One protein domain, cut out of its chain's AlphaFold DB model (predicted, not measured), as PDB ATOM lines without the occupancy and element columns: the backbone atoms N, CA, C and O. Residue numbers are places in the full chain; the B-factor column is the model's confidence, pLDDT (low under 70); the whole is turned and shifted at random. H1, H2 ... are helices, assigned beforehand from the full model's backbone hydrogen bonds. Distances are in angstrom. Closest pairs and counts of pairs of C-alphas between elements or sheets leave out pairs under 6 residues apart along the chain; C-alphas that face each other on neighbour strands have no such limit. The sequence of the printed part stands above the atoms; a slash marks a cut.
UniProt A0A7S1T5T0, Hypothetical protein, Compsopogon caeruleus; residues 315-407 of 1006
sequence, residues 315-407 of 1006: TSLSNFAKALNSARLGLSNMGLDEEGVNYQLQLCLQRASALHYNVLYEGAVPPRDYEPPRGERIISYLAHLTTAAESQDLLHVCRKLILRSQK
ATOM      1  N   THR A 315      67.959  50.153   9.119       86.81
ATOM      2  CA  THR A 315      68.039  51.457   8.434       86.81
ATOM      3  C   THR A 315      69.392  51.723   7.768       86.81
ATOM      4  O   THR A 315      69.445  51.989   6.571       86.81
ATOM      5  N   SER A 316      70.492  51.736   8.533       87.44
ATOM      6  CA  SER A 316      71.827  52.101   8.024       87.44
ATOM      7  C   SER A 316      72.942  51.791   9.021       87.44
ATOM      8  O   SER A 316      72.714  51.734  10.231       87.44
ATOM      9  N   LEU A 317      74.176  51.676   8.523       87.94
ATOM     10  CA  LEU A 317      75.368  51.485   9.350       87.94
ATOM     11  C   LEU A 317      75.523  52.609  10.397       87.94
ATOM     12  O   LEU A 317      75.758  52.321  11.570       87.94
ATOM     13  N   SER A 318      75.273  53.868  10.019       88.06
ATOM     14  CA  SER A 318      75.247  55.028  10.921       88.06
ATOM     15  C   SER A 318      74.285  54.850  12.086       88.06
ATOM     16  O   SER A 318      74.613  55.157  13.231       88.06
ATOM     17  N   ASN A 319      73.061  54.410  11.794       89.50
ATOM     18  CA  ASN A 319      71.998  54.352  12.790       89.50
ATOM     19  C   ASN A 319      72.164  53.124  13.688       89.50
ATOM     20  O   ASN A 319      71.927  53.223  14.891       89.50
ATOM     21  N   PHE A 320      72.694  52.024  13.151       91.88
ATOM     22  CA  PHE A 320      73.200  50.905  13.940       91.88
ATOM     23  C   PHE A 320      74.335  51.326  14.887       91.88
ATOM     24  O   PHE A 320      74.237  51.088  16.087       91.88
ATOM     25  N   ALA A 321      75.368  52.017  14.394       91.44
ATOM     26  CA  ALA A 321      76.501  52.466  15.208       91.44
ATOM     27  C   ALA A 321      76.076  53.434  16.331       91.44
ATOM     28  O   ALA A 321      76.542  53.314  17.467       91.44
ATOM     29  N   LYS A 322      75.141  54.353  16.044       90.88
ATOM     30  CA  LYS A 322      74.534  55.253  17.044       90.88
ATOM     31  C   LYS A 322      73.741  54.478  18.097       90.88
ATOM     32  O   LYS A 322      73.939  54.718  19.287       90.88
ATOM     33  N   ALA A 323      72.887  53.537  17.685       91.62
ATOM     34  CA  ALA A 323      72.110  52.704  18.603       91.62
ATOM     35  C   ALA A 323      73.012  51.829  19.494       91.62
ATOM     36  O   ALA A 323      72.802  51.770  20.703       91.62
ATOM     37  N   LEU A 324      74.055  51.224  18.917       92.69
ATOM     38  CA  LEU A 324      75.024  50.388  19.627       92.69
ATOM     39  C   LEU A 324      75.837  51.194  20.652       92.69
ATOM     40  O   LEU A 324      75.968  50.765  21.797       92.69
ATOM     41  N   ASN A 325      76.336  52.384  20.291       91.56
ATOM     42  CA  ASN A 325      77.047  53.246  21.243       91.56
ATOM     43  C   ASN A 325      76.115  53.816  22.325       91.56
ATOM     44  O   ASN A 325      76.523  53.940  23.475       91.56
ATOM     45  N   SER A 326      74.863  54.134  21.979       88.75
ATOM     46  CA  SER A 326      73.841  54.566  22.939       88.75
ATOM     47  C   SER A 326      73.562  53.476  23.978       88.75
ATOM     48  O   SER A 326      73.637  53.759  25.172       88.75
ATOM     49  N   ALA A 327      73.344  52.229  23.544       89.62
ATOM     50  CA  ALA A 327      73.178  51.092  24.446       89.62
ATOM     51  C   ALA A 327      74.430  50.861  25.312       89.62
ATOM     52  O   ALA A 327      74.314  50.728  26.527       89.62
ATOM     53  N   ARG A 328      75.635  50.897  24.718       91.62
ATOM     54  CA  ARG A 328      76.910  50.764  25.446       91.62
ATOM     55  C   ARG A 328      77.031  51.779  26.583       91.62
ATOM     56  O   ARG A 328      77.349  51.400  27.704       91.62
ATOM     57  N   LEU A 329      76.780  53.056  26.292       88.38
ATOM     58  CA  LEU A 329      76.886  54.134  27.275       88.38
ATOM     59  C   LEU A 329      75.822  54.009  28.373       88.38
ATOM     60  O   LEU A 329      76.144  54.238  29.534       88.38
ATOM     61  N   GLY A 330      74.595  53.594  28.038       84.06
ATOM     62  CA  GLY A 330      73.560  53.269  29.027       84.06
ATOM     63  C   GLY A 330      74.022  52.186  30.007       84.06
ATOM     64  O   GLY A 330      74.012  52.408  31.215       84.06
ATOM     65  N   LEU A 331      74.534  51.064  29.487       86.81
ATOM     66  CA  LEU A 331      75.065  49.951  30.285       86.81
ATOM     67  C   LEU A 331      76.224  50.390  31.200       86.81
ATOM     68  O   LEU A 331      76.200  50.115  32.399       86.81
ATOM     69  N   SER A 332      77.211  51.124  30.675       87.38
ATOM     70  CA  SER A 332      78.328  51.640  31.484       87.38
ATOM     71  C   SER A 332      77.872  52.628  32.566       87.38
ATOM     72  O   SER A 332      78.383  52.593  33.682       87.38
ATOM     73  N   ASN A 333      76.874  53.472  32.281       84.31
ATOM     74  CA  ASN A 333      76.298  54.400  33.262       84.31
ATOM     75  C   ASN A 333      75.528  53.691  34.394       84.31
ATOM     76  O   ASN A 333      75.307  54.294  35.441       84.31
ATOM     77  N   MET A 334      75.141  52.423  34.210       79.62
ATOM     78  CA  MET A 334      74.552  51.577  35.255       79.62
ATOM     79  C   MET A 334      75.602  50.872  36.135       79.62
ATOM     80  O   MET A 334      75.233  50.152  37.058       79.62
ATOM     81  N   GLY A 335      76.900  51.088  35.889       84.38
ATOM     82  CA  GLY A 335      77.992  50.518  36.688       84.38
ATOM     83  C   GLY A 335      78.458  49.126  36.252       84.38
ATOM     84  O   GLY A 335      79.219  48.495  36.983       84.38
ATOM     85  N   LEU A 336      78.032  48.647  35.077       86.44
ATOM     86  CA  LEU A 336      78.562  47.423  34.467       86.44
ATOM     87  C   LEU A 336      80.010  47.626  33.993       86.44
ATOM     88  O   LEU A 336      80.356  48.671  33.436       86.44
ATOM     89  N   ASP A 337      80.838  46.599  34.177       91.19
ATOM     90  CA  ASP A 337      82.215  46.555  33.682       91.19
ATOM     91  C   ASP A 337      82.289  46.202  32.180       91.19
ATOM     92  O   ASP A 337      81.274  45.993  31.512       91.19
ATOM     93  N   GLU A 338      83.498  46.148  31.607       88.00
ATOM     94  CA  GLU A 338      83.666  45.862  30.171       88.00
ATOM     95  C   GLU A 338      83.115  44.473  29.782       88.00
ATOM     96  O   GLU A 338      82.585  44.303  28.683       88.00
ATOM     97  N   GLU A 339      83.206  43.477  30.667       87.12
ATOM     98  CA  GLU A 339      82.685  42.120  30.453       87.12
ATOM     99  C   GLU A 339      81.148  42.125  30.422       87.12
ATOM    100  O   GLU A 339      80.556  41.647  29.449       87.12
ATOM    101  N   GLY A 340      80.508  42.724  31.431       87.94
ATOM    102  CA  GLY A 340      79.058  42.851  31.555       87.94
ATOM    103  C   GLY A 340      78.436  43.691  30.441       87.94
ATOM    104  O   GLY A 340      77.446  43.277  29.838       87.94
ATOM    105  N   VAL A 341      79.057  44.819  30.073       89.50
ATOM    106  CA  VAL A 341      78.643  45.627  28.912       89.50
ATOM    107  C   VAL A 341      78.725  44.797  27.626       89.50
ATOM    108  O   VAL A 341      77.758  44.752  26.866       89.50
ATOM    109  N   ASN A 342      79.836  44.091  27.380       89.12
ATOM    110  CA  ASN A 342      79.971  43.233  26.198       89.12
ATOM    111  C   ASN A 342      78.986  42.050  26.211       89.12
ATOM    112  O   ASN A 342      78.519  41.648  25.148       89.12
ATOM    113  N   TYR A 343      78.656  41.483  27.374       88.19
ATOM    114  CA  TYR A 343      77.652  40.422  27.507       88.19
ATOM    115  C   TYR A 343      76.245  40.931  27.160       88.19
ATOM    116  O   TYR A 343      75.562  40.329  26.330       88.19
ATOM    117  N   GLN A 344      75.839  42.075  27.719       88.25
ATOM    118  CA  GLN A 344      74.515  42.645  27.468       88.25
ATOM    119  C   GLN A 344      74.357  43.150  26.030       88.25
ATOM    120  O   GLN A 344      73.327  42.911  25.405       88.25
ATOM    121  N   LEU A 345      75.390  43.761  25.438       90.94
ATOM    122  CA  LEU A 345      75.373  44.113  24.014       90.94
ATOM    123  C   LEU A 345      75.292  42.877  23.105       90.94
ATOM    124  O   LEU A 345      74.579  42.907  22.104       90.94
ATOM    125  N   GLN A 346      75.975  41.786  23.455       88.19
ATOM    126  CA  GLN A 346      75.925  40.528  22.708       88.19
ATOM    127  C   GLN A 346      74.513  39.912  22.736       88.19
ATOM    128  O   GLN A 346      73.978  39.546  21.686       88.19
ATOM    129  N   LEU A 347      73.875  39.880  23.911       87.50
ATOM    130  CA  LEU A 347      72.478  39.464  24.082       87.50
ATOM    131  C   LEU A 347      71.510  40.376  23.303       87.50
ATOM    132  O   LEU A 347      70.646  39.881  22.575       87.50
ATOM    133  N   CYS A 348      71.698  41.698  23.384       88.94
ATOM    134  CA  CYS A 348      70.934  42.682  22.614       88.94
ATOM    135  C   CYS A 348      71.007  42.424  21.105       88.94
ATOM    136  O   CYS A 348      69.981  42.417  20.431       88.94
ATOM    137  N   LEU A 349      72.209  42.210  20.563       89.56
ATOM    138  CA  LEU A 349      72.428  41.999  19.129       89.56
ATOM    139  C   LEU A 349      71.837  40.675  18.642       89.56
ATOM    140  O   LEU A 349      71.253  40.625  17.560       89.56
ATOM    141  N   GLN A 350      71.918  39.623  19.458       86.31
ATOM    142  CA  GLN A 350      71.242  38.362  19.179       86.31
ATOM    143  C   GLN A 350      69.721  38.546  19.090       86.31
ATOM    144  O   GLN A 350      69.106  38.059  18.141       86.31
ATOM    145  N   ARG A 351      69.104  39.249  20.049       84.12
ATOM    146  CA  ARG A 351      67.651  39.505  20.065       84.12
ATOM    147  C   ARG A 351      67.199  40.515  19.013       84.12
ATOM    148  O   ARG A 351      66.079  40.409  18.536       84.12
ATOM    149  N   ALA A 352      68.067  41.444  18.615       84.88
ATOM    150  CA  ALA A 352      67.832  42.362  17.504       84.88
ATOM    151  C   ALA A 352      67.779  41.651  16.140       84.88
ATOM    152  O   ALA A 352      67.154  42.163  15.214       84.88
ATOM    153  N   SER A 353      68.431  40.491  16.006       82.19
ATOM    154  CA  SER A 353      68.429  39.707  14.771       82.19
ATOM    155  C   SER A 353      67.117  38.939  14.555       82.19
ATOM    156  O   SER A 353      66.511  38.433  15.498       82.19
ATOM    157  N   ALA A 354      66.732  38.739  13.291       68.06
ATOM    158  CA  ALA A 354      65.590  37.910  12.880       68.06
ATOM    159  C   ALA A 354      65.688  36.420  13.289       68.06
ATOM    160  O   ALA A 354      64.758  35.649  13.045       68.06
ATOM    161  N   LEU A 355      66.802  36.002  13.902       57.91
ATOM    162  CA  LEU A 355      67.125  34.613  14.212       57.91
ATOM    163  C   LEU A 355      66.047  33.905  15.033       57.91
ATOM    164  O   LEU A 355      65.689  32.778  14.723       57.91
ATOM    165  N   HIS A 356      65.518  34.550  16.073       50.06
ATOM    166  CA  HIS A 356      64.491  33.926  16.912       50.06
ATOM    167  C   HIS A 356      63.080  34.052  16.315       50.06
ATOM    168  O   HIS A 356      62.190  33.278  16.667       50.06
ATOM    169  N   TYR A 357      62.889  34.995  15.385       48.28
ATOM    170  CA  TYR A 357      61.614  35.217  14.713       48.28
ATOM    171  C   TYR A 357      61.311  34.052  13.760       48.28
ATOM    172  O   TYR A 357      60.317  33.350  13.911       48.28
ATOM    173  N   ASN A 358      62.233  33.749  12.850       50.09
ATOM    174  CA  ASN A 358      61.982  32.764  11.796       50.09
ATOM    175  C   ASN A 358      61.859  31.307  12.317       50.09
ATOM    176  O   ASN A 358      61.282  30.474  11.631       50.09
ATOM    177  N   VAL A 359      62.385  30.982  13.511       47.38
ATOM    178  CA  VAL A 359      62.405  29.604  14.069       47.38
ATOM    179  C   VAL A 359      61.083  29.210  14.731       47.38
ATOM    180  O   VAL A 359      60.745  28.033  14.810       47.38
ATOM    181  N   LEU A 360      60.354  30.191  15.270       42.94
ATOM    182  CA  LEU A 360      59.170  29.961  16.108       42.94
ATOM    183  C   LEU A 360      57.882  30.538  15.514       42.94
ATOM    184  O   LEU A 360      56.841  30.484  16.173       42.94
ATOM    185  N   TYR A 361      57.964  31.098  14.307       45.09
ATOM    186  CA  TYR A 361      56.877  31.808  13.642       45.09
ATOM    187  C   TYR A 361      56.795  31.518  12.131       45.09
ATOM    188  O   TYR A 361      56.407  32.393  11.355       45.09
ATOM    189  N   GLU A 362      57.080  30.285  11.701       39.22
ATOM    190  CA  GLU A 362      56.518  29.797  10.433       39.22
ATOM    191  C   GLU A 362      54.987  29.979  10.493       39.22
ATOM    192  O   GLU A 362      54.305  29.360  11.310       39.22
ATOM    193  N   GLY A 363      54.455  30.909   9.692       38.66
ATOM    194  CA  GLY A 363      53.028  31.251   9.660       38.66
ATOM    195  C   GLY A 363      52.563  32.425  10.540       38.66
ATOM    196  O   GLY A 363      51.362  32.699  10.551       38.66
ATOM    197  N   ALA A 364      53.435  33.164  11.242       40.88
ATOM    198  CA  ALA A 364      53.021  34.475  11.766       40.88
ATOM    199  C   ALA A 364      53.087  35.542  10.668       40.88
ATOM    200  O   ALA A 364      54.000  35.547   9.843       40.88
ATOM    201  N   VAL A 365      52.139  36.480  10.684       43.06
ATOM    202  CA  VAL A 365      52.195  37.654   9.808       43.06
ATOM    203  C   VAL A 365      53.385  38.515  10.255       43.06
ATOM    204  O   VAL A 365      53.393  38.938  11.416       43.06
ATOM    205  N   PRO A 366      54.385  38.779   9.387       48.44
ATOM    206  CA  PRO A 366      55.496  39.643   9.747       48.44
ATOM    207  C   PRO A 366      54.969  41.048  10.060       48.44
ATOM    208  O   PRO A 366      53.951  41.467   9.495       48.44
ATOM    209  N   PRO A 367      55.617  41.795  10.963       53.50
ATOM    210  CA  PRO A 367      55.028  43.018  11.470       53.50
ATOM    211  C   PRO A 367      54.874  44.073  10.382       53.50
ATOM    212  O   PRO A 367      55.791  44.315   9.593       53.50
ATOM    213  N   ARG A 368      53.723  44.749  10.385       54.62
ATOM    214  CA  ARG A 368      53.478  45.872   9.485       54.62
ATOM    215  C   ARG A 368      54.598  46.908   9.635       54.62
ATOM    216  O   ARG A 368      54.930  47.315  10.747       54.62
ATOM    217  N   ASP A 369      55.172  47.281   8.496       62.94
ATOM    218  CA  ASP A 369      56.243  48.267   8.333       62.94
ATOM    219  C   ASP A 369      57.574  47.952   9.071       62.94
ATOM    220  O   ASP A 369      58.418  48.838   9.213       62.94
ATOM    221  N   TYR A 370      57.811  46.703   9.514       69.81
ATOM    222  CA  TYR A 370      59.036  46.321  10.238       69.81
ATOM    223  C   TYR A 370      59.471  44.855  10.003       69.81
ATOM    224  O   TYR A 370      58.975  43.936  10.652       69.81
ATOM    225  N   GLU A 371      60.462  44.634   9.125       72.38
ATOM    226  CA  GLU A 371      61.213  43.364   9.032       72.38
ATOM    227  C   GLU A 371      62.431  43.428   9.982       72.38
ATOM    228  O   GLU A 371      63.239  44.357   9.861       72.38
ATOM    229  N   PRO A 372      62.607  42.480  10.926       75.38
ATOM    230  CA  PRO A 372      63.801  42.447  11.763       75.38
ATOM    231  C   PRO A 372      65.056  42.157  10.913       75.38
ATOM    232  O   PRO A 372      65.017  41.330  10.000       75.38
ATOM    233  N   PRO A 373      66.201  42.801  11.195       83.31
ATOM    234  CA  PRO A 373      67.419  42.639  10.408       83.31
ATOM    235  C   PRO A 373      67.961  41.205  10.486       83.31
ATOM    236  O   PRO A 373      68.037  40.592  11.553       83.31
ATOM    237  N   ARG A 374      68.403  40.678   9.344       83.19
ATOM    238  CA  ARG A 374      69.047  39.358   9.261       83.19
ATOM    239  C   ARG A 374      70.383  39.357  10.011       83.19
ATOM    240  O   ARG A 374      71.073  40.380  10.050       83.19
ATOM    241  N   GLY A 375      70.762  38.214  10.587       83.19
ATOM    242  CA  GLY A 375      72.002  38.081  11.364       83.19
ATOM    243  C   GLY A 375      73.236  38.476  10.550       83.19
ATOM    244  O   GLY A 375      74.106  39.198  11.032       83.19
ATOM    245  N   GLU A 376      73.246  38.118   9.268       84.81
ATOM    246  CA  GLU A 376      74.272  38.450   8.281       84.81
ATOM    247  C   GLU A 376      74.501  39.960   8.140       84.81
ATOM    248  O   GLU A 376      75.649  40.391   8.022       84.81
ATOM    249  N   ARG A 377      73.440  40.779   8.209       87.31
ATOM    250  CA  ARG A 377      73.553  42.246   8.145       87.31
ATOM    251  C   ARG A 377      74.179  42.815   9.410       87.31
ATOM    252  O   ARG A 377      75.056  43.669   9.320       87.31
ATOM    253  N   ILE A 378      73.780  42.313  10.581       89.25
ATOM    254  CA  ILE A 378      74.367  42.727  11.864       89.25
ATOM    255  C   ILE A 378      75.858  42.361  11.907       89.25
ATOM    256  O   ILE A 378      76.681  43.210  12.242       89.25
ATOM    257  N   ILE A 379      76.227  41.142  11.495       87.44
ATOM    258  CA  ILE A 379      77.632  40.723  11.378       87.44
ATOM    259  C   ILE A 379      78.398  41.604  10.380       87.44
ATOM    260  O   ILE A 379      79.514  42.022  10.679       87.44
ATOM    261  N   SER A 380      77.800  41.942   9.234       85.44
ATOM    262  CA  SER A 380      78.419  42.812   8.221       85.44
ATOM    263  C   SER A 380      78.641  44.240   8.731       85.44
ATOM    264  O   SER A 380      79.697  44.828   8.502       85.44
ATOM    265  N   TYR A 381      77.693  44.797   9.489       89.19
ATOM    266  CA  TYR A 381      77.851  46.104  10.126       89.19
ATOM    267  C   TYR A 381      78.908  46.095  11.238       89.19
ATOM    268  O   TYR A 381      79.760  46.983  11.266       89.19
ATOM    269  N   LEU A 382      78.919  45.081  12.113       89.06
ATOM    270  CA  LEU A 382      79.984  44.908  13.110       89.06
ATOM    271  C   LEU A 382      81.361  44.804  12.436       89.06
ATOM    272  O   LEU A 382      82.310  45.446  12.880       89.06
ATOM    273  N   ALA A 383      81.462  44.060  11.331       83.31
ATOM    274  CA  ALA A 383      82.689  43.888  10.560       83.31
ATOM    275  C   ALA A 383      83.255  45.216  10.026       83.31
ATOM    276  O   ALA A 383      84.431  45.508  10.268       83.31
ATOM    277  N   HIS A 384      82.437  46.056   9.377       84.44
ATOM    278  CA  HIS A 384      82.869  47.389   8.923       84.44
ATOM    279  C   HIS A 384      83.335  48.270  10.092       84.44
ATOM    280  O   HIS A 384      84.338  48.974   9.981       84.44
ATOM    281  N   LEU A 385      82.672  48.182  11.250       86.88
ATOM    282  CA  LEU A 385      83.079  48.920  12.449       86.88
ATOM    283  C   LEU A 385      84.399  48.398  13.057       86.88
ATOM    284  O   LEU A 385      85.179  49.199  13.565       86.88
ATOM    285  N   THR A 386      84.716  47.098  12.953       84.12
ATOM    286  CA  THR A 386      85.991  46.538  13.472       84.12
ATOM    287  C   THR A 386      87.253  47.012  12.745       84.12
ATOM    288  O   THR A 386      88.356  46.872  13.292       84.12
ATOM    289  N   THR A 387      87.097  47.536  11.524       79.12
ATOM    290  CA  THR A 387      88.193  47.937  10.624       79.12
ATOM    291  C   THR A 387      88.241  49.442  10.356       79.12
ATOM    292  O   THR A 387      89.337  49.978  10.200       79.12
ATOM    293  N   ALA A 388      87.094  50.136  10.336       82.69
ATOM    294  CA  ALA A 388      87.014  51.528   9.884       82.69
ATOM    295  C   ALA A 388      86.121  52.468  10.721       82.69
ATOM    296  O   ALA A 388      85.879  53.588  10.269       82.69
ATOM    297  N   ALA A 389      85.628  52.083  11.907       83.62
ATOM    298  CA  ALA A 389      84.867  53.008  12.761       83.62
ATOM    299  C   ALA A 389      85.702  54.233  13.190       83.62
ATOM    300  O   ALA A 389      86.870  54.103  13.546       83.62
ATOM    301  N   GLU A 390      85.085  55.419  13.204       81.88
ATOM    302  CA  GLU A 390      85.739  56.670  13.636       81.88
ATOM    303  C   GLU A 390      85.989  56.716  15.160       81.88
ATOM    304  O   GLU A 390      86.954  57.319  15.625       81.88
ATOM    305  N   SER A 391      85.147  56.042  15.955       84.75
ATOM    306  CA  SER A 391      85.289  55.951  17.414       84.75
ATOM    307  C   SER A 391      86.063  54.695  17.827       84.75
ATOM    308  O   SER A 391      85.630  53.573  17.553       84.75
ATOM    309  N   GLN A 392      87.171  54.884  18.550       82.56
ATOM    310  CA  GLN A 392      88.020  53.789  19.041       82.56
ATOM    311  C   GLN A 392      87.283  52.866  20.032       82.56
ATOM    312  O   GLN A 392      87.449  51.649  19.974       82.56
ATOM    313  N   ASP A 393      86.408  53.417  20.881       85.06
ATOM    314  CA  ASP A 393      85.528  52.643  21.768       85.06
ATOM    315  C   ASP A 393      84.643  51.666  20.980       85.06
ATOM    316  O   ASP A 393      84.546  50.486  21.323       85.06
ATOM    317  N   LEU A 394      83.997  52.154  19.911       84.81
ATOM    318  CA  LEU A 394      83.153  51.327  19.048       84.81
ATOM    319  C   LEU A 394      83.974  50.261  18.325       84.81
ATOM    320  O   LEU A 394      83.530  49.120  18.244       84.81
ATOM    321  N   LEU A 395      85.162  50.608  17.832       85.00
ATOM    322  CA  LEU A 395      86.065  49.678  17.158       85.00
ATOM    323  C   LEU A 395      86.486  48.528  18.093       85.00
ATOM    324  O   LEU A 395      86.386  47.358  17.710       85.00
ATOM    325  N   HIS A 396      86.886  48.833  19.333       84.75
ATOM    326  CA  HIS A 396      87.246  47.837  20.354       84.75
ATOM    327  C   HIS A 396      86.061  46.935  20.725       84.75
ATOM    328  O   HIS A 396      86.172  45.708  20.665       84.75
ATOM    329  N   VAL A 397      84.901  47.522  21.029       87.62
ATOM    330  CA  VAL A 397      83.687  46.772  21.395       87.62
ATOM    331  C   VAL A 397      83.181  45.912  20.231       87.62
ATOM    332  O   VAL A 397      82.888  44.734  20.424       87.62
ATOM    333  N   CYS A 398      83.162  46.423  18.997       88.50
ATOM    334  CA  CYS A 398      82.747  45.629  17.836       88.50
ATOM    335  C   CYS A 398      83.677  44.428  17.603       88.50
ATOM    336  O   CYS A 398      83.180  43.352  17.272       88.50
ATOM    337  N   ARG A 399      84.995  44.560  17.845       84.88
ATOM    338  CA  ARG A 399      85.947  43.430  17.797       84.88
ATOM    339  C   ARG A 399      85.633  42.352  18.839       84.88
ATOM    340  O   ARG A 399      85.737  41.172  18.514       84.88
ATOM    341  N   LYS A 400      85.203  42.714  20.053       83.88
ATOM    342  CA  LYS A 400      84.767  41.745  21.083       83.88
ATOM    343  C   LYS A 400      83.475  41.021  20.677       83.88
ATOM    344  O   LYS A 400      83.396  39.798  20.783       83.88
ATOM    345  N   LEU A 401      82.485  41.767  20.184       86.75
ATOM    346  CA  LEU A 401      81.149  41.258  19.849       86.75
ATOM    347  C   LEU A 401      81.152  40.336  18.620       86.75
ATOM    348  O   LEU A 401      80.542  39.267  18.638       86.75
ATOM    349  N   ILE A 402      81.881  40.685  17.557       81.62
ATOM    350  CA  ILE A 402      81.924  39.843  16.352       81.62
ATOM    351  C   ILE A 402      82.623  38.497  16.604       81.62
ATOM    352  O   ILE A 402      82.149  37.468  16.122       81.62
ATOM    353  N   LEU A 403      83.671  38.475  17.443       74.44
ATOM    354  CA  LEU A 403      84.342  37.243  17.878       74.44
ATOM    355  C   LEU A 403      83.392  36.321  18.656       74.44
ATOM    356  O   LEU A 403      83.365  35.121  18.394       74.44
ATOM    357  N   ARG A 404      82.582  36.882  19.569       73.31
ATOM    358  CA  ARG A 404      81.532  36.147  20.302       73.31
ATOM    359  C   ARG A 404      80.378  35.683  19.407       73.31
ATOM    360  O   ARG A 404      79.676  34.745  19.768       73.31
ATOM    361  N   SER A 405      80.186  36.316  18.251       72.19
ATOM    362  CA  SER A 405      79.063  36.026  17.357       72.19
ATOM    363  C   SER A 405      79.375  34.989  16.272       72.19
ATOM    364  O   SER A 405      78.520  34.157  15.997       72.19
ATOM    365  N   GLN A 406      80.567  35.008  15.658       63.62
ATOM    366  CA  GLN A 406      80.865  34.185  14.468       63.62
ATOM    367  C   GLN A 406      81.246  32.720  14.740       63.62
ATOM    368  O   GLN A 406      81.210  31.907  13.818       63.62
ATOM    369  N   LYS A 407      81.657  32.362  15.961       66.31
ATOM    370  CA  LYS A 407      82.013  30.978  16.312       66.31
ATOM    371  C   LYS A 407      81.408  30.597  17.652       66.31
ATOM    372  O   LYS A 407      81.953  30.947  18.693       66.31
TER     373      LYS A 407
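This is residues 315 to 407 of the 1006 residues of the protein "Hypothetical protein" of Compsopogon caeruleus (UniProt A0A7S1T5T0). Two helical hairpins, H1 with H2 and H4 with H5, pack on each other at crossed angles as a four-helix body, chiefly where H2 meets H5. From one end of this body the short helix H3 and the long link after it make a loop that folds back to H4, and residues 359 to 365 of it stick out. The printed part has 93 residues with five named helices, in the order H1, H2, H3, H4, H5, and no named strand; the class is all helix. The whole is compact, with a radius of gyration of the C-alphas of 14.0 A, and its spans of 42 by 28 by 27 A are only just elongated, the loop adding to the longest.

H1, residues 317 to 333, is the longest helix, 24.1 A from C-alpha 317 at (75.368, 51.485, 9.350) to C-alpha 333. H2, residues 338 to 352, measures 20.6 A. H3 takes residues 355 to 360 and is 9.4 A long. H4, residues 375 to 388, begins with C-alpha 375 at (72.002, 38.081, 11.364) and measures 20.2 A. H5, residues 392 to 406, is 21.4 A long and ends with C-alpha 406 at (80.865, 34.185, 14.468).

H1 and H2 form a helical hairpin and touch, the closest C-alphas being those of Leu 331 and Val 341, 5.8 A apart. They run opposite ways at a steep tilt of 44 degrees. H2 touches H5 with residues 342 to 346 alone, the closest C-alphas being those of Gln 346 and Leu 401 at 6.0 A; the two run the same way at a steep tilt of 60 degrees. H4 and H5 form the second helical hairpin; they touch, closest at the C-alphas of Thr 386 and Leu 395, 4.8 A, and run opposite ways at a tilt of 37 degrees, only just steep. H1 and H4 only just touch, with 3 pairs of C-alphas within 8 A, closest at Leu 317 and Tyr 381, 6.0 A. H3 touches no helix and is apart from H1 and H5. Every O i to N i+4 pair is within hydrogen-bond range in H1 and H2; the counts are 9 of 10 in H4, 10 of 11 in H5 and 0 of 2 in H3, which has 1 of 3 O i to N i+3 pairs within range.

The two C-alphas farthest apart, those of Gly 363 and Gln 392, lie 42.7 A apart. The printed part has no cut. The link from H3 to H4, residues 361 to 374, is long; the other links are tight. The mean pLDDT of the printed part is 78.9, and residues 354 to 370 and 406 to 407 are under 70.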